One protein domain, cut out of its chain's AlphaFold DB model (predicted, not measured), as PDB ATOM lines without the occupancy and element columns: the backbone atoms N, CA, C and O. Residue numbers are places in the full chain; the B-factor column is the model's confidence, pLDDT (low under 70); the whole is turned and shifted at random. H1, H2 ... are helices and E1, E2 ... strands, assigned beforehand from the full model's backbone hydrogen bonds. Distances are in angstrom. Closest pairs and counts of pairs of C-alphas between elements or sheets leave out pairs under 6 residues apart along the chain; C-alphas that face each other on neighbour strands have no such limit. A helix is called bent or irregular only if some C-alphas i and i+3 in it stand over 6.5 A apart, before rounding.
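This is residues 20 to 59 and 82 to 164 of the 167 residues of an uncharacterized protein of Phytophthora cactorum (UniProt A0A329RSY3). A small sheet of three parallel strands, E3, E4 and E5, lies near the mean of the C-alphas, with H4 grazing it; a separate hairpin, E1 and E2, stands apart from this sheet. From the hairpin the unnamed residues 40 to 51 run out to H1, so that this arm and the hairpin's loop make the longest axis, while H5 and H6 form a thin tail whose residues 150 to 159 stick out. The printed part has 123 residues with six named helices and five named strands, in the order E1 E2 H1 E3 H2 H3 E4 H4 E5 H5 H6; the class is mixed, helices and strands. It is loose, with a radius of gyration of the C-alphas of 17.2 A and spans of 45 by 34 by 31 A.

The sheet runs E3 (residues 82 to 84), E4 (residues 112 to 117), E5 (residues 141 to 144). E3 and E4 are parallel at 35 degrees, with N 83 and O 115 2.9 A apart, within hydrogen-bond range. E4 and E5 are parallel at 22 degrees, with N 116 and O 142 2.8 A apart. H2 (residues 90 to 103) and H3 (residues 106 to 111) lie between E3 and E4 along the chain, and H4 (residues 125 to 132) between E4 and E5: two strand-helix-strand units, parallel neighbour strands joined through helices, each with a right-handed crossover. H4 is on the sheet but only grazes it, with residues 125 to 130; the closest C-alphas of E3 and H4, Arg 84 and Ala 126, are 7.0 A apart. H2, with residues 90 to 93 alone, only just touches H4, with 3 pairs of C-alphas within 8 A, the closest those of Met 90 and Ala 129 at 7.0 A; the tilt is steep, 53 degrees, the same way. H2 and H3 meet only through their link. E1 (residues 20 to 23) and E2 (residues 35 to 39) form an antiparallel hairpin at 153 degrees, with N 21 and O 37 2.8 A apart. H1 (residues 52 to 59), H5 (residues 146 to 149) and H6 (residues 157 to 162) are not on the three-strand sheet. Every O i to N i+4 pair is within range in H1, but 8 of 10 in H2, 3 of 4 in H4, and 0 of 2 in H3 and in H6, each with 2 of 3 O i to N i+3 pairs; H5 is too short for such a pair.

E1 begins at C-alpha 20 (230.866, 247.097, 231.912). H2 is 19.6 A long and only just irregular, C-alphas 92 and 95 being 6.52 A apart; H3 is irregular, C-alphas 107 and 110 being 7.2 A apart. E4 is 16.4 A long and E2 12.9 A. H6 ends at C-alpha 162 (251.672, 243.827, 246.435).

The C-alphas of Glu 28 and Asn 50, the two farthest apart, are 50.4 A apart. Residues 60 to 81 are not printed, and C-alphas 59 and 82 are 16.9 A apart across the cut. The links E1 to E2 and E2 to H1 are long. Mean pLDDT of the printed part is 73.1; residues 26 to 31, 42 to 56, 105 to 107 and 146 to 164 are under 70.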
ATOM      1  N   CYS A  20     230.774 248.291 231.078       85.12
ATOM      2  CA  CYS A  20     230.866 247.097 231.912       85.12
ATOM      3  C   CYS A  20     231.963 246.169 231.381       85.12
ATOM      4  O   CYS A  20     231.821 245.534 230.331       85.12
ATOM      5  N   TYR A  21     233.062 246.080 232.122       86.19
ATOM      6  CA  TYR A  21     234.143 245.143 231.873       86.19
ATOM      7  C   TYR A  21     233.831 243.817 232.552       86.19
ATOM      8  O   TYR A  21     233.668 243.739 233.769       86.19
ATOM      9  N   ARG A  22     233.798 242.748 231.757       85.81
ATOM     10  CA  ARG A  22     233.663 241.384 232.263       85.81
ATOM     11  C   ARG A  22     235.000 240.670 232.217       85.81
ATOM     12  O   ARG A  22     235.426 240.205 231.158       85.81
ATOM     13  N   ILE A  23     235.613 240.526 233.380       83.19
ATOM     14  CA  ILE A  23     236.849 239.781 233.563       83.19
ATOM     15  C   ILE A  23     236.456 238.337 233.872       83.19
ATOM     16  O   ILE A  23     235.927 238.014 234.939       83.19
ATOM     17  N   ARG A  24     236.654 237.465 232.878       75.50
ATOM     18  CA  ARG A  24     236.469 236.018 233.044       75.50
ATOM     19  C   ARG A  24     237.427 235.507 234.127       75.50
ATOM     20  O   ARG A  24     238.454 236.149 234.338       75.50
ATOM     21  N   PRO A  25     237.131 234.370 234.778       71.94
ATOM     22  CA  PRO A  25     238.022 233.802 235.783       71.94
ATOM     23  C   PRO A  25     239.429 233.651 235.192       71.94
ATOM     24  O   PRO A  25     239.641 232.830 234.302       71.94
ATOM     25  N   LEU A  26     240.359 234.507 235.620       56.94
ATOM     26  CA  LEU A  26     241.733 234.505 235.113       56.94
ATOM     27  C   LEU A  26     242.590 233.463 235.847       56.94
ATOM     28  O   LEU A  26     243.616 233.036 235.329       56.94
ATOM     29  N   SER A  27     242.170 233.060 237.050       61.09
ATOM     30  CA  SER A  27     242.847 232.072 237.888       61.09
ATOM     31  C   SER A  27     241.921 231.539 238.991       61.09
ATOM     32  O   SER A  27     240.850 232.098 239.257       61.09
ATOM     33  N   GLU A  28     242.356 230.478 239.676       64.00
ATOM     34  CA  GLU A  28     241.711 229.934 240.883       64.00
ATOM     35  C   GLU A  28     241.578 230.966 242.020       64.00
ATOM     36  O   GLU A  28     240.749 230.787 242.907       64.00
ATOM     37  N   LEU A  29     242.320 232.083 241.958       59.28
ATOM     38  CA  LEU A  29     242.299 233.176 242.939       59.28
ATOM     39  C   LEU A  29     240.897 233.767 243.147       59.28
ATOM     40  O   LEU A  29     240.542 234.150 244.257       59.28
ATOM     41  N   PHE A  30     240.074 233.807 242.095       61.38
ATOM     42  CA  PHE A  30     238.690 234.289 242.181       61.38
ATOM     43  C   PHE A  30     237.684 233.162 242.456       61.38
ATOM     44  O   PHE A  30     236.477 233.356 242.307       61.38
ATOM     45  N   GLY A  31     238.153 231.962 242.812       68.25
ATOM     46  CA  GLY A  31     237.304 230.798 243.071       68.25
ATOM     47  C   GLY A  31     236.424 230.421 241.875       68.25
ATOM     48  O   GLY A  31     235.267 230.052 242.055       68.25
ATOM     49  N   GLY A  32     236.926 230.617 240.649       74.88
ATOM     50  CA  GLY A  32     236.162 230.392 239.417       74.88
ATOM     51  C   GLY A  32     235.053 231.419 239.146       74.88
ATOM     52  O   GLY A  32     234.260 231.229 238.222       74.88
ATOM     53  N   LYS A  33     234.970 232.509 239.921       73.88
ATOM     54  CA  LYS A  33     233.956 233.558 239.749       73.88
ATOM     55  C   LYS A  33     234.381 234.583 238.697       73.88
ATOM     56  O   LYS A  33     235.562 234.816 238.452       73.88
ATOM     57  N   THR A  34     233.383 235.194 238.066       80.12
ATOM     58  CA  THR A  34     233.565 236.298 237.115       80.12
ATOM     59  C   THR A  34     233.579 237.621 237.871       80.12
ATOM     60  O   THR A  34     232.701 237.850 238.701       80.12
ATOM     61  N   LEU A  35     234.534 238.494 237.555       83.25
ATOM     62  CA  LEU A  35     234.580 239.860 238.069       83.25
ATOM     63  C   LEU A  35     233.946 240.809 237.044       83.25
ATOM     64  O   LEU A  35     234.286 240.782 235.858       83.25
ATOM     65  N   LEU A  36     233.010 241.634 237.506       84.75
ATOM     66  CA  LEU A  36     232.399 242.708 236.729       84.75
ATOM     67  C   LEU A  36     232.878 244.044 237.288       84.75
ATOM     68  O   LEU A  36     232.735 244.288 238.484       84.75
ATOM     69  N   ILE A  37     233.436 244.893 236.429       88.50
ATOM     70  CA  ILE A  37     233.804 246.270 236.766       88.50
ATOM     71  C   ILE A  37     232.934 247.181 235.915       88.50
ATOM     72  O   ILE A  37     232.944 247.070 234.691       88.50
ATOM     73  N   VAL A  38     232.179 248.062 236.559       86.38
ATOM     74  CA  VAL A  38     231.355 249.058 235.875       86.38
ATOM     75  C   VAL A  38     232.016 250.409 236.049       86.38
ATOM     76  O   VAL A  38     232.089 250.923 237.160       86.38
ATOM     77  N   ASP A  39     232.513 250.944 234.945       85.81
ATOM     78  CA  ASP A  39     233.084 252.279 234.860       85.81
ATOM     79  C   ASP A  39     232.015 253.255 234.369       85.81
ATOM     80  O   ASP A  39     231.287 252.965 233.411       85.81
ATOM     81  N   ILE A  40     231.891 254.388 235.053       79.31
ATOM     82  CA  ILE A  40     230.825 255.367 234.836       79.31
ATOM     83  C   ILE A  40     231.430 256.736 234.510       79.31
ATOM     84  O   ILE A  40     232.475 257.086 235.058       79.31
ATOM     85  N   PRO A  41     230.776 257.542 233.654       76.81
ATOM     86  CA  PRO A  41     231.132 258.947 233.486       76.81
ATOM     87  C   PRO A  41     231.182 259.688 234.829       76.81
ATOM     88  O   PRO A  41     230.342 259.450 235.699       76.81
ATOM     89  N   GLY A  42     232.137 260.609 234.977       69.81
ATOM     90  CA  GLY A  42     232.239 261.458 236.164       69.81
ATOM     91  C   GLY A  42     230.991 262.327 236.351       69.81
ATOM     92  O   GLY A  42     230.552 262.992 235.416       69.81
ATOM     93  N   TYR A  43     230.430 262.318 237.560       67.50
ATOM     94  CA  TYR A  43     229.257 263.118 237.922       67.50
ATOM     95  C   TYR A  43     229.659 264.575 238.184       67.50
ATOM     96  O   TYR A  43     230.630 264.829 238.903       67.50
ATOM     97  N   GLY A  44     228.929 265.533 237.610       61.78
ATOM     98  CA  GLY A  44     229.252 266.960 237.714       61.78
ATOM     99  C   GLY A  44     230.416 267.422 236.827       61.78
ATOM    100  O   GLY A  44     230.836 268.579 236.927       61.78
ATOM    101  N   ASP A  45     230.929 266.560 235.942       59.00
ATOM    102  CA  ASP A  45     231.896 266.957 234.921       59.00
ATOM    103  C   ASP A  45     231.156 267.523 233.700       59.00
ATOM    104  O   ASP A  45     230.765 266.825 232.760       59.00
ATOM    105  N   THR A  46     230.897 268.830 233.747       52.91
ATOM    106  CA  THR A  46     230.273 269.553 232.642       52.91
ATOM    107  C   THR A  46     231.297 269.728 231.522       52.91
ATOM    108  O   THR A  46     232.124 270.644 231.559       52.91
ATOM    109  N   GLY A  47     231.236 268.861 230.511       49.50
ATOM    110  CA  GLY A  47     231.896 269.099 229.232       49.50
ATOM    111  C   GLY A  47     231.541 270.500 228.725       49.50
ATOM    112  O   GLY A  47     230.379 270.788 228.467       49.50
ATOM    113  N   ASP A  48     232.555 271.360 228.626       49.69
ATOM    114  CA  ASP A  48     232.456 272.803 228.380       49.69
ATOM    115  C   ASP A  48     231.757 273.608 229.499       49.69
ATOM    116  O   ASP A  48     230.542 273.584 229.684       49.69
ATOM    117  N   LYS A  49     232.541 274.439 230.201       50.47
ATOM    118  CA  LYS A  49     232.056 275.387 231.223       50.47
ATOM    119  C   LYS A  49     231.043 276.396 230.662       50.47
ATOM    120  O   LYS A  49     230.320 277.023 231.434       50.47
ATOM    121  N   ASN A  50     230.987 276.551 229.338       54.41
ATOM    122  CA  ASN A  50     230.037 277.414 228.643       54.41
ATOM    123  C   ASN A  50     228.745 276.690 228.231       54.41
ATOM    124  O   ASN A  50     227.803 277.354 227.806       54.41
ATOM    125  N   ASN A  51     228.665 275.361 228.379       53.88
ATOM    126  CA  ASN A  51     227.505 274.571 227.969       53.88
ATOM    127  C   ASN A  51     226.931 273.732 229.121       53.88
ATOM    128  O   ASN A  51     226.823 272.509 229.070       53.88
ATOM    129  N   LYS A  52     226.508 274.438 230.175       54.41
ATOM    130  CA  LYS A  52     225.887 273.893 231.396       54.41
ATOM    131  C   LYS A  52     224.689 272.960 231.134       54.41
ATOM    132  O   LYS A  52     224.394 272.111 231.970       54.41
ATOM    133  N   VAL A  53     224.016 273.106 229.989       53.41
ATOM    134  CA  VAL A  53     222.895 272.248 229.567       53.41
ATOM    135  C   VAL A  53     223.361 270.806 229.341       53.41
ATOM    136  O   VAL A  53     222.718 269.887 229.839       53.41
ATOM    137  N   LEU A  54     224.524 270.608 228.705       60.56
ATOM    138  CA  LEU A  54     225.077 269.271 228.454       60.56
ATOM    139  C   LEU A  54     225.446 268.538 229.748       60.56
ATOM    140  O   LEU A  54     225.245 267.334 229.848       60.56
ATOM    141  N   GLY A  55     225.952 269.257 230.753       64.81
ATOM    142  CA  GLY A  55     226.300 268.670 232.049       64.81
ATOM    143  C   GLY A  55     225.092 268.120 232.806       64.81
ATOM    144  O   GLY A  55     225.123 267.001 233.305       64.81
ATOM    145  N   TYR A  56     223.993 268.877 232.827       67.69
ATOM    146  CA  TYR A  56     222.760 268.440 233.480       67.69
ATOM    147  C   TYR A  56     222.131 267.222 232.789       67.69
ATOM    148  O   TYR A  56     221.711 266.283 233.459       67.69
ATOM    149  N   GLU A  57     222.093 267.210 231.455       73.00
ATOM    150  CA  GLU A  57     221.591 266.061 230.689       73.00
ATOM    151  C   GLU A  57     222.463 264.813 230.897       73.00
ATOM    152  O   GLU A  57     221.934 263.708 231.039       73.00
ATOM    153  N   GLN A  58     223.786 264.982 230.984       73.62
ATOM    154  CA  GLN A  58     224.723 263.898 231.276       73.62
ATOM    155  C   GLN A  58     224.486 263.316 232.677       73.62
ATOM    156  O   GLN A  58     224.351 262.099 232.816       73.62
ATOM    157  N   ASP A  59     224.370 264.160 233.702       76.06
ATOM    158  CA  ASP A  59     224.119 263.719 235.079       76.06
ATOM    159  C   ASP A  59     222.750 263.025 235.206       76.06
ATOM    160  O   ASP A  59     222.622 262.005 235.895       76.06
ATOM    161  N   THR A  82     236.529 257.356 243.186       87.62
ATOM    162  CA  THR A  82     237.871 257.798 242.811       87.62
ATOM    163  C   THR A  82     237.961 259.315 242.934       87.62
ATOM    164  O   THR A  82     237.155 260.053 242.373       87.62
ATOM    165  N   SER A  83     238.955 259.796 243.677       87.56
ATOM    166  CA  SER A  83     239.228 261.228 243.833       87.56
ATOM    167  C   SER A  83     240.722 261.491 243.712       87.56
ATOM    168  O   SER A  83     241.541 260.596 243.918       87.56
ATOM    169  N   ARG A  84     241.115 262.721 243.374       88.06
ATOM    170  CA  ARG A  84     242.523 263.117 243.495       88.06
ATOM    171  C   ARG A  84     242.851 263.319 244.965       88.06
ATOM    172  O   ARG A  84     242.071 263.937 245.685       88.06
ATOM    173  N   ALA A  85     244.027 262.876 245.394       89.06
ATOM    174  CA  ALA A  85     244.464 262.984 246.782       89.06
ATOM    175  C   ALA A  85     244.433 264.433 247.298       89.06
ATOM    176  O   ALA A  85     244.123 264.671 248.462       89.06
ATOM    177  N   ASN A  86     244.695 265.413 246.430       88.38
ATOM    178  CA  ASN A  86     244.704 266.836 246.766       88.38
ATOM    179  C   ASN A  86     243.360 267.565 246.556       88.38
ATOM    180  O   ASN A  86     243.320 268.790 246.678       88.38
ATOM    181  N   GLU A  87     242.273 266.865 246.220       88.88
ATOM    182  CA  GLU A  87     240.978 267.505 245.969       88.88
ATOM    183  C   GLU A  87     240.285 267.901 247.276       88.88
ATOM    184  O   GLU A  87     239.847 267.051 248.040       88.88
ATOM    185  N   THR A  88     240.139 269.200 247.521       85.69
ATOM    186  CA  THR A  88     239.477 269.739 248.724       85.69
ATOM    187  C   THR A  88     238.220 270.540 248.407       85.69
ATOM    188  O   THR A  88     237.555 271.047 249.313       85.69
ATOM    189  N   ARG A  89     237.870 270.697 247.124       83.31
ATOM    190  CA  ARG A  89     236.737 271.535 246.724       83.31
ATOM    191  C   ARG A  89     235.422 270.807 246.968       83.31
ATOM    192  O   ARG A  89     235.044 269.897 246.233       83.31
ATOM    193  N   MET A  90     234.673 271.303 247.945       80.62
ATOM    194  CA  MET A  90     233.324 270.828 248.271       80.62
ATOM    195  C   MET A  90     232.382 270.873 247.067       80.62
ATOM    196  O   MET A  90     231.632 269.934 246.844       80.62
ATOM    197  N   THR A  91     232.505 271.892 246.213       75.06
ATOM    198  CA  THR A  91     231.714 272.021 244.976       75.06
ATOM    199  C   THR A  91     231.885 270.850 244.008       75.06
ATOM    200  O   THR A  91     231.048 270.668 243.132       75.06
ATOM    201  N   THR A  92     232.973 270.085 244.131       77.06
ATOM    202  CA  THR A  92     233.245 268.894 243.321       77.06
ATOM    203  C   THR A  92     232.799 267.617 244.033       77.06
ATOM    204  O   THR A  92     232.225 266.741 243.399       77.06
ATOM    205  N   LEU A  93     233.032 267.503 245.342       81.06
ATOM    206  CA  LEU A  93     232.774 266.270 246.098       81.06
ATOM    207  C   LEU A  93     231.319 266.143 246.584       81.06
ATOM    208  O   LEU A  93     230.765 265.044 246.622       81.06
ATOM    209  N   GLU A  94     230.679 267.260 246.934       82.12
ATOM    210  CA  GLU A  94     229.328 267.288 247.504       82.12
ATOM    211  C   GLU A  94     228.258 266.734 246.546       82.12
ATOM    212  O   GLU A  94     227.489 265.869 246.986       82.12
ATOM    213  N   PRO A  95     228.221 267.113 245.246       77.81
ATOM    214  CA  PRO A  95     227.243 266.557 244.311       77.81
ATOM    215  C   PRO A  95     227.379 265.038 244.165       77.81
ATOM    216  O   PRO A  95     226.373 264.334 244.180       77.81
ATOM    217  N   VAL A  96     228.614 264.527 244.107       78.38
ATOM    218  CA  VAL A  96     228.881 263.088 243.988       78.38
ATOM    219  C   VAL A  96     228.430 262.345 245.241       78.38
ATOM    220  O   VAL A  96     227.719 261.349 245.134       78.38
ATOM    221  N   SER A  97     228.792 262.838 246.429       81.19
ATOM    222  CA  SER A  97     228.376 262.214 247.692       81.19
ATOM    223  C   SER A  97     226.850 262.175 247.827       81.19
ATOM    224  O   SER A  97     226.284 261.127 248.134       81.19
ATOM    225  N   THR A  98     226.173 263.278 247.493       81.81
ATOM    226  CA  THR A  98     224.710 263.378 247.508       81.81
ATOM    227  C   THR A  98     224.083 262.386 246.537       81.81
ATOM    228  O   THR A  98     223.167 261.656 246.912       81.81
ATOM    229  N   TYR A  99     224.594 262.327 245.307       79.06
ATOM    230  CA  TYR A  99     224.121 261.409 244.279       79.06
ATOM    231  C   TYR A  99     224.266 259.943 244.699       79.06
ATOM    232  O   TYR A  99     223.304 259.179 244.625       79.06
ATOM    233  N   VAL A 100     225.443 259.565 245.205       79.94
ATOM    234  CA  VAL A 100     225.705 258.221 245.732       79.94
ATOM    235  C   VAL A 100     224.708 257.910 246.848       79.94
ATOM    236  O   VAL A 100     223.998 256.918 246.755       79.94
ATOM    237  N   PHE A 101     224.557 258.773 247.854       81.19
ATOM    238  CA  PHE A 101     223.607 258.532 248.948       81.19
ATOM    239  C   PHE A 101     222.134 258.481 248.513       81.19
ATOM    240  O   PHE A 101     221.322 257.862 249.195       81.19
ATOM    241  N   GLN A 102     221.767 259.122 247.401       80.00
ATOM    242  CA  GLN A 102     220.417 259.043 246.838       80.00
ATOM    243  C   GLN A 102     220.178 257.751 246.054       80.00
ATOM    244  O   GLN A 102     219.108 257.157 246.181       80.00
ATOM    245  N   LEU A 103     221.153 257.315 245.250       75.75
ATOM    246  CA  LEU A 103     221.081 256.045 244.520       75.75
ATOM    247  C   LEU A 103     221.073 254.845 245.461       75.75
ATOM    248  O   LEU A 103     220.423 253.829 245.216       75.75
ATOM    249  N   PHE A 104     221.868 254.957 246.513       72.50
ATOM    250  CA  PHE A 104     222.199 253.865 247.388       72.50
ATOM    251  C   PHE A 104     221.491 254.067 248.716       72.50
ATOM    252  O   PHE A 104     221.895 254.876 249.549       72.50
ATOM    253  N   ALA A 105     220.423 253.294 248.926       62.47
ATOM    254  CA  ALA A 105     219.834 253.148 250.248       62.47
ATOM    255  C   ALA A 105     220.907 252.713 251.271       62.47
ATOM    256  O   ALA A 105     221.995 252.254 250.911       62.47
ATOM    257  N   LYS A 106     220.580 252.813 252.568       62.06
ATOM    258  CA  LYS A 106     221.493 252.503 253.690       62.06
ATOM    259  C   LYS A 106     222.233 251.162 253.551       62.06
ATOM    260  O   LYS A 106     223.325 251.019 254.092       62.06
ATOM    261  N   ASP A 107     221.663 250.218 252.809       65.81
ATOM    262  CA  ASP A 107     222.115 248.832 252.699       65.81
ATOM    263  C   ASP A 107     223.422 248.634 251.920       65.81
ATOM    264  O   ASP A 107     224.048 247.586 252.066       65.81
ATOM    265  N   VAL A 108     223.886 249.615 251.135       74.75
ATOM    266  CA  VAL A 108     225.164 249.492 250.398       74.75
ATOM    267  C   VAL A 108     226.222 250.507 250.825       74.75
ATOM    268  O   VAL A 108     227.308 250.545 250.245       74.75
ATOM    269  N   LEU A 109     225.966 251.278 251.889       80.12
ATOM    270  CA  LEU A 109     226.970 252.173 252.477       80.12
ATOM    271  C   LEU A 109     228.237 251.408 252.865       80.12
ATOM    272  O   LEU A 109     229.337 251.864 252.574       80.12
ATOM    273  N   SER A 110     228.081 250.204 253.426       84.19
ATOM    274  CA  SER A 110     229.178 249.296 253.796       84.19
ATOM    275  C   SER A 110     230.029 248.826 252.610       84.19
ATOM    276  O   SER A 110     231.131 248.312 252.811       84.19
ATOM    277  N   CYS A 111     229.543 248.997 251.377       86.12
ATOM    278  CA  CYS A 111     230.242 248.636 250.144       86.12
ATOM    279  C   CYS A 111     231.058 249.803 249.565       86.12
ATOM    280  O   CYS A 111     231.886 249.573 248.679       86.12
ATOM    281  N   LEU A 112     230.845 251.034 250.045       88.25
ATOM    282  CA  LEU A 112     231.588 252.209 249.594       88.25
ATOM    283  C   LEU A 112     233.069 252.087 249.978       88.25
ATOM    284  O   LEU A 112     233.400 251.682 251.091       88.25
ATOM    285  N   ARG A 113     233.957 252.411 249.043       90.88
ATOM    286  CA  ARG A 113     235.416 252.479 249.208       90.88
ATOM    287  C   ARG A 113     235.933 253.727 248.507       90.88
ATOM    288  O   ARG A 113     235.292 254.202 247.565       90.88
ATOM    289  N   THR A 114     237.105 254.209 248.905       90.94
ATOM    290  CA  THR A 114     237.737 255.375 248.270       90.94
ATOM    291  C   THR A 114     239.096 255.018 247.686       90.94
ATOM    292  O   THR A 114     239.910 254.375 248.345       90.94
ATOM    293  N   ILE A 115     239.364 255.462 246.459       91.25
ATOM    294  CA  ILE A 115     240.700 255.442 245.859       91.25
ATOM    295  C   ILE A 115     241.175 256.880 245.657       91.25
ATOM    296  O   ILE A 115     240.545 257.656 244.933       91.25
ATOM    297  N   TYR A 116     242.317 257.210 246.253       88.88
ATOM    298  CA  TYR A 116     243.008 258.479 246.058       88.88
ATOM    299  C   TYR A 116     244.069 258.341 244.970       88.88
ATOM    300  O   TYR A 116     245.079 257.669 245.151       88.88
ATOM    301  N   THR A 117     243.842 258.990 243.838       87.06
ATOM    302  CA  THR A 117     244.790 259.077 242.717       87.06
ATOM    303  C   THR A 117     245.738 260.261 242.903       87.06
ATOM    304  O   THR A 117     245.394 261.213 243.607       87.06
ATOM    305  N   PHE A 118     246.910 260.252 242.257       83.94
ATOM    306  CA  PHE A 118     247.940 261.291 242.448       83.94
ATOM    307  C   PHE A 118     248.362 261.444 243.927       83.94
ATOM    308  O   PHE A 118     248.631 262.556 244.388       83.94
ATOM    309  N   SER A 119     248.364 260.345 244.695       82.12
ATOM    310  CA  SER A 119     248.834 260.372 246.085       82.12
ATOM    311  C   SER A 119     250.357 260.267 246.121       82.12
ATOM    312  O   SER A 119     250.929 259.188 246.279       82.12
ATOM    313  N   ASP A 120     251.022 261.393 245.869       75.00
ATOM    314  CA  ASP A 120     252.479 261.425 245.722       75.00
ATOM    315  C   ASP A 120     253.214 261.598 247.063       75.00
ATOM    316  O   ASP A 120     254.362 261.171 247.182       75.00
ATOM    317  N   ALA A 121     252.572 262.187 248.083       70.06
ATOM    318  CA  ALA A 121     253.103 262.272 249.446       70.06
ATOM    319  C   ALA A 121     252.054 262.745 250.472       70.06
ATOM    320  O   ALA A 121     251.342 263.722 250.240       70.06
ATOM    321  N   GLY A 122     252.081 262.140 251.664       79.06
ATOM    322  CA  GLY A 122     251.281 262.555 252.822       79.06
ATOM    323  C   GLY A 122     249.834 262.058 252.792       79.06
ATOM    324  O   GLY A 122     249.385 261.482 251.812       79.06
ATOM    325  N   ARG A 123     249.098 262.282 253.892       84.81
ATOM    326  CA  ARG A 123     247.678 261.904 253.981       84.81
ATOM    327  C   ARG A 123     246.874 262.680 252.922       84.81
ATOM    328  O   ARG A 123     247.004 263.908 252.884       84.81
ATOM    329  N   PRO A 124     246.015 262.020 252.126       90.00
ATOM    330  CA  PRO A 124     245.168 262.678 251.140       90.00
ATOM    331  C   PRO A 124     244.350 263.810 251.766       90.00
ATOM    332  O   PRO A 124     243.615 263.603 252.727       90.00
ATOM    333  N   LEU A 125     244.438 265.018 251.207       90.38
ATOM    334  CA  LEU A 125     243.624 266.157 251.642       90.38
ATOM    335  C   LEU A 125     242.131 265.916 251.379       90.38
ATOM    336  O   LEU A 125     241.284 266.386 252.139       90.38
ATOM    337  N   ALA A 126     241.821 265.141 250.337       90.44
ATOM    338  CA  ALA A 126     240.466 264.712 250.021       90.44
ATOM    339  C   ALA A 126     239.814 263.896 251.144       90.44
ATOM    340  O   ALA A 126     238.599 263.969 251.302       90.44
ATOM    341  N   HIS A 127     240.603 263.199 251.969       92.06
ATOM    342  CA  HIS A 127     240.090 262.465 253.122       92.06
ATOM    343  C   HIS A 127     239.323 263.379 254.083       92.06
ATOM    344  O   HIS A 127     238.172 263.105 254.409       92.06
ATOM    345  N   GLY A 128     239.913 264.510 254.482       91.12
ATOM    346  CA  GLY A 128     239.257 265.436 255.414       91.12
ATOM    347  C   GLY A 128     237.995 266.082 254.829       91.12
ATOM    348  O   GLY A 128     237.023 266.325 255.543       91.12
ATOM    349  N   ALA A 129     237.974 266.328 253.515       90.88
ATOM    350  CA  ALA A 129     236.781 266.832 252.835       90.88
ATOM    351  C   ALA A 129     235.659 265.776 252.789       90.88
ATOM    352  O   ALA A 129     234.489 266.103 252.993       90.88
ATOM    353  N   LEU A 130     236.011 264.506 252.573       91.62
ATOM    354  CA  LEU A 130     235.073 263.384 252.582       91.62
ATOM    355  C   LEU A 130     234.513 263.096 253.980       91.62
ATOM    356  O   LEU A 130     233.301 262.908 254.108       91.62
ATOM    357  N   GLU A 131     235.341 263.160 255.028       92.12
ATOM    358  CA  GLU A 131     234.883 263.084 256.425       92.12
ATOM    359  C   GLU A 131     233.815 264.149 256.716       92.12
ATOM    360  O   GLU A 131     232.757 263.848 257.276       92.12
ATOM    361  N   TYR A 132     234.043 265.393 256.279       91.88
ATOM    362  CA  TYR A 132     233.076 266.477 256.459       91.88
ATOM    363  C   TYR A 132     231.742 266.202 255.738       91.88
ATOM    364  O   TYR A 132     230.672 266.509 256.268       91.88
ATOM    365  N   LEU A 133     231.787 265.577 254.557       89.75
ATOM    366  CA  LEU A 133     230.605 265.157 253.790       89.75
ATOM    367  C   LEU A 133     229.911 263.908 254.355       89.75
ATOM    368  O   LEU A 133     228.924 263.448 253.776       89.75
ATOM    369  N   ARG A 134     230.387 263.367 255.485       89.75
ATOM    370  CA  ARG A 134     229.915 262.103 256.079       89.75
ATOM    371  C   ARG A 134     230.063 260.910 255.134       89.75
ATOM    372  O   ARG A 134     229.298 259.949 255.221       89.75
ATOM    373  N   TRP A 135     231.028 260.978 254.222       90.06
ATOM    374  CA  TRP A 135     231.440 259.820 253.446       90.06
ATOM    375  C   TRP A 135     232.072 258.784 254.386       90.06
ATOM    376  O   TRP A 135     232.853 259.182 255.252       90.06
ATOM    377  N   PRO A 136     231.767 257.481 254.244       88.88
ATOM    378  CA  PRO A 136     232.261 256.469 255.170       88.88
ATOM    379  C   PRO A 136     233.709 256.079 254.838       88.88
ATOM    380  O   PRO A 136     233.981 255.021 254.263       88.88
ATOM    381  N   VAL A 137     234.647 256.969 255.156       88.81
ATOM    382  CA  VAL A 137     236.091 256.783 254.937       88.81
ATOM    383  C   VAL A 137     236.639 255.560 255.684       88.81
ATOM    384  O   VAL A 137     237.583 254.922 255.231       88.81
ATOM    385  N   GLU A 138     235.996 255.149 256.775       86.25
ATOM    386  CA  GLU A 138     236.349 253.967 257.562       86.25
ATOM    387  C   GLU A 138     236.114 252.637 256.832       86.25
ATOM    388  O   GLU A 138     236.660 251.608 257.231       86.25
ATOM    389  N   ASN A 139     235.322 252.635 255.756       86.69
ATOM    390  CA  ASN A 139     235.001 251.408 255.032       86.69
ATOM    391  C   ASN A 139     236.166 250.886 254.184       86.69
ATOM    392  O   ASN A 139     236.108 249.747 253.721       86.69
ATOM    393  N   GLY A 140     237.221 251.677 253.996       85.38
ATOM    394  CA  GLY A 140     238.448 251.269 253.327       85.38
ATOM    395  C   GLY A 140     238.877 252.271 252.266       85.38
ATOM    396  O   GLY A 140     238.095 252.657 251.390       85.38
ATOM    397  N   GLU A 141     240.150 252.641 252.333       89.56
ATOM    398  CA  GLU A 141     240.775 253.629 251.465       89.56
ATOM    399  C   GLU A 141     242.065 253.068 250.883       89.56
ATOM    400  O   GLU A 141     242.805 252.350 251.555       89.56
ATOM    401  N   VAL A 142     242.331 253.402 249.624       87.88
ATOM    402  CA  VAL A 142     243.569 253.030 248.943       87.88
ATOM    403  C   VAL A 142     244.172 254.275 248.324       87.88
ATOM    404  O   VAL A 142     243.507 255.025 247.612       87.88
ATOM    405  N   GLU A 143     245.452 254.485 248.579       86.94
ATOM    406  CA  GLU A 143     246.235 255.534 247.947       86.94
ATOM    407  C   GLU A 143     247.005 254.955 246.771       86.94
ATOM    408  O   GLU A 143     247.671 253.927 246.888       86.94
ATOM    409  N   VAL A 144     246.914 255.624 245.628       82.75
ATOM    410  CA  VAL A 144     247.597 255.206 244.415       82.75
ATOM    411  C   VAL A 144     248.444 256.356 243.898       82.75
ATOM    412  O   VAL A 144     247.950 257.422 243.518       82.75
ATOM    413  N   ASN A 145     249.751 256.114 243.888       76.00
ATOM    414  CA  ASN A 145     250.715 256.989 243.251       76.00
ATOM    415  C   ASN A 145     250.725 256.689 241.748       76.00
ATOM    416  O   ASN A 145     250.834 255.533 241.340       76.00
ATOM    417  N   ASN A 146     250.641 257.718 240.909       61.66
ATOM    418  CA  ASN A 146     250.623 257.520 239.461       61.66
ATOM    419  C   ASN A 146     251.946 256.984 238.902       61.66
ATOM    420  O   ASN A 146     251.940 256.366 237.837       61.66
ATOM    421  N   ALA A 147     253.058 257.135 239.628       60.66
ATOM    422  CA  ALA A 147     254.313 256.453 239.325       60.66
ATOM    423  C   ALA A 147     254.140 254.923 239.290       60.66
ATOM    424  O   ALA A 147     254.801 254.260 238.498       60.66
ATOM    425  N   ALA A 148     253.200 254.360 240.059       53.56
ATOM    426  CA  ALA A 148     252.903 252.928 240.036       53.56
ATOM    427  C   ALA A 148     252.241 252.450 238.727       53.56
ATOM    428  O   ALA A 148     252.238 251.253 238.456       53.56
ATOM    429  N   PHE A 149     251.703 253.362 237.907       52.06
ATOM    430  CA  PHE A 149     251.144 253.056 236.581       52.06
ATOM    431  C   PHE A 149     252.107 253.375 235.433       52.06
ATOM    432  O   PHE A 149     251.740 253.235 234.264       52.06
ATOM    433  N   THR A 150     253.325 253.829 235.738       46.75
ATOM    434  CA  THR A 150     254.361 253.980 234.716       46.75
ATOM    435  C   THR A 150     254.942 252.606 234.387       46.75
ATOM    436  O   THR A 150     255.250 251.828 235.285       46.75
ATOM    437  N   ASP A 151     255.019 252.285 233.092       44.00
ATOM    438  CA  ASP A 151     255.534 251.013 232.570       44.00
ATOM    439  C   ASP A 151     257.046 250.919 232.806       44.00
ATOM    440  O   ASP A 151     257.858 251.129 231.899       44.00
ATOM    441  N   ASP A 152     257.440 250.646 234.047       44.81
ATOM    442  CA  ASP A 152     258.785 250.184 234.327       44.81
ATOM    443  C   ASP A 152     258.831 248.688 234.016       44.81
ATOM    444  O   ASP A 152     258.446 247.837 234.821       44.81
ATOM    445  N   ARG A 153     259.276 248.363 232.797       45.41
ATOM    446  CA  ARG A 153     259.368 246.994 232.253       45.41
ATOM    447  C   ARG A 153     260.265 246.047 233.070       45.41
ATOM    448  O   ARG A 153     260.427 244.889 232.685       45.41
ATOM    449  N   SER A 154     260.850 246.509 234.177       49.84
ATOM    450  CA  SER A 154     261.552 245.697 235.177       49.84
ATOM    451  C   SER A 154     260.691 245.209 236.344       49.84
ATOM    452  O   SER A 154     261.138 244.313 237.062       49.84
ATOM    453  N   ALA A 155     259.484 245.741 236.556       47.50
ATOM    454  CA  ALA A 155     258.617 245.288 237.642       47.50
ATOM    455  C   ALA A 155     257.923 243.973 237.262       47.50
ATOM    456  O   ALA A 155     257.231 243.877 236.245       47.50
ATOM    457  N   SER A 156     258.109 242.933 238.078       43.22
ATOM    458  CA  SER A 156     257.460 241.649 237.830       43.22
ATOM    459  C   SER A 156     255.948 241.784 238.036       43.22
ATOM    460  O   SER A 156     255.492 242.531 238.900       43.22
ATOM    461  N   LEU A 157     255.141 241.030 237.281       40.81
ATOM    462  CA  LEU A 157     253.672 241.024 237.409       40.81
ATOM    463  C   LEU A 157     253.191 240.733 238.852       40.81
ATOM    464  O   LEU A 157     252.064 241.060 239.214       40.81
ATOM    465  N   ALA A 158     254.046 240.115 239.677       39.94
ATOM    466  CA  ALA A 158     253.798 239.847 241.090       39.94
ATOM    467  C   ALA A 158     253.870 241.110 241.971       39.94
ATOM    468  O   ALA A 158     253.194 241.177 242.997       39.94
ATOM    469  N   ASP A 159     254.643 242.122 241.572       42.81
ATOM    470  CA  ASP A 159     254.815 243.356 242.345       42.81
ATOM    471  C   ASP A 159     253.604 244.291 242.215       42.81
ATOM    472  O   ASP A 159     253.282 245.018 243.154       42.81
ATOM    473  N   TRP A 160     252.846 244.178 241.120       38.59
ATOM    474  CA  TRP A 160     251.595 244.916 240.905       38.59
ATOM    475  C   TRP A 160     250.521 244.551 241.941       38.59
ATOM    476  O   TRP A 160     249.757 245.407 242.377       38.59
ATOM    477  N   TRP A 161     250.481 243.289 242.384       38.59
ATOM    478  CA  TRP A 161     249.514 242.822 243.385       38.59
ATOM    479  C   TRP A 161     249.915 243.165 244.827       38.59
ATOM    480  O   TRP A 161     249.051 243.250 245.698       38.59
ATOM    481  N   ARG A 162     251.203 243.419 245.097       37.94
ATOM    482  CA  ARG A 162     251.672 243.827 246.435       37.94
ATOM    483  C   ARG A 162     251.197 245.225 246.836       37.94
ATOM    484  O   ARG A 162     251.093 245.498 248.024       37.94
ATOM    485  N   LEU A 163     250.837 246.071 245.869       38.78
ATOM    486  CA  LEU A 163     250.220 247.379 246.120       38.78
ATOM    487  C   LEU A 163     248.782 247.279 246.665       38.78
ATOM    488  O   LEU A 163     248.255 248.266 247.164       38.78
ATOM    489  N   SER A 164     248.137 246.109 246.579       40.81
ATOM    490  CA  SER A 164     246.704 245.967 246.863       40.81
ATOM    491  C   SER A 164     246.360 245.515 248.283       40.81
ATOM    492  O   SER A 164     245.189 245.612 248.642       40.81
TER     493      SER A 164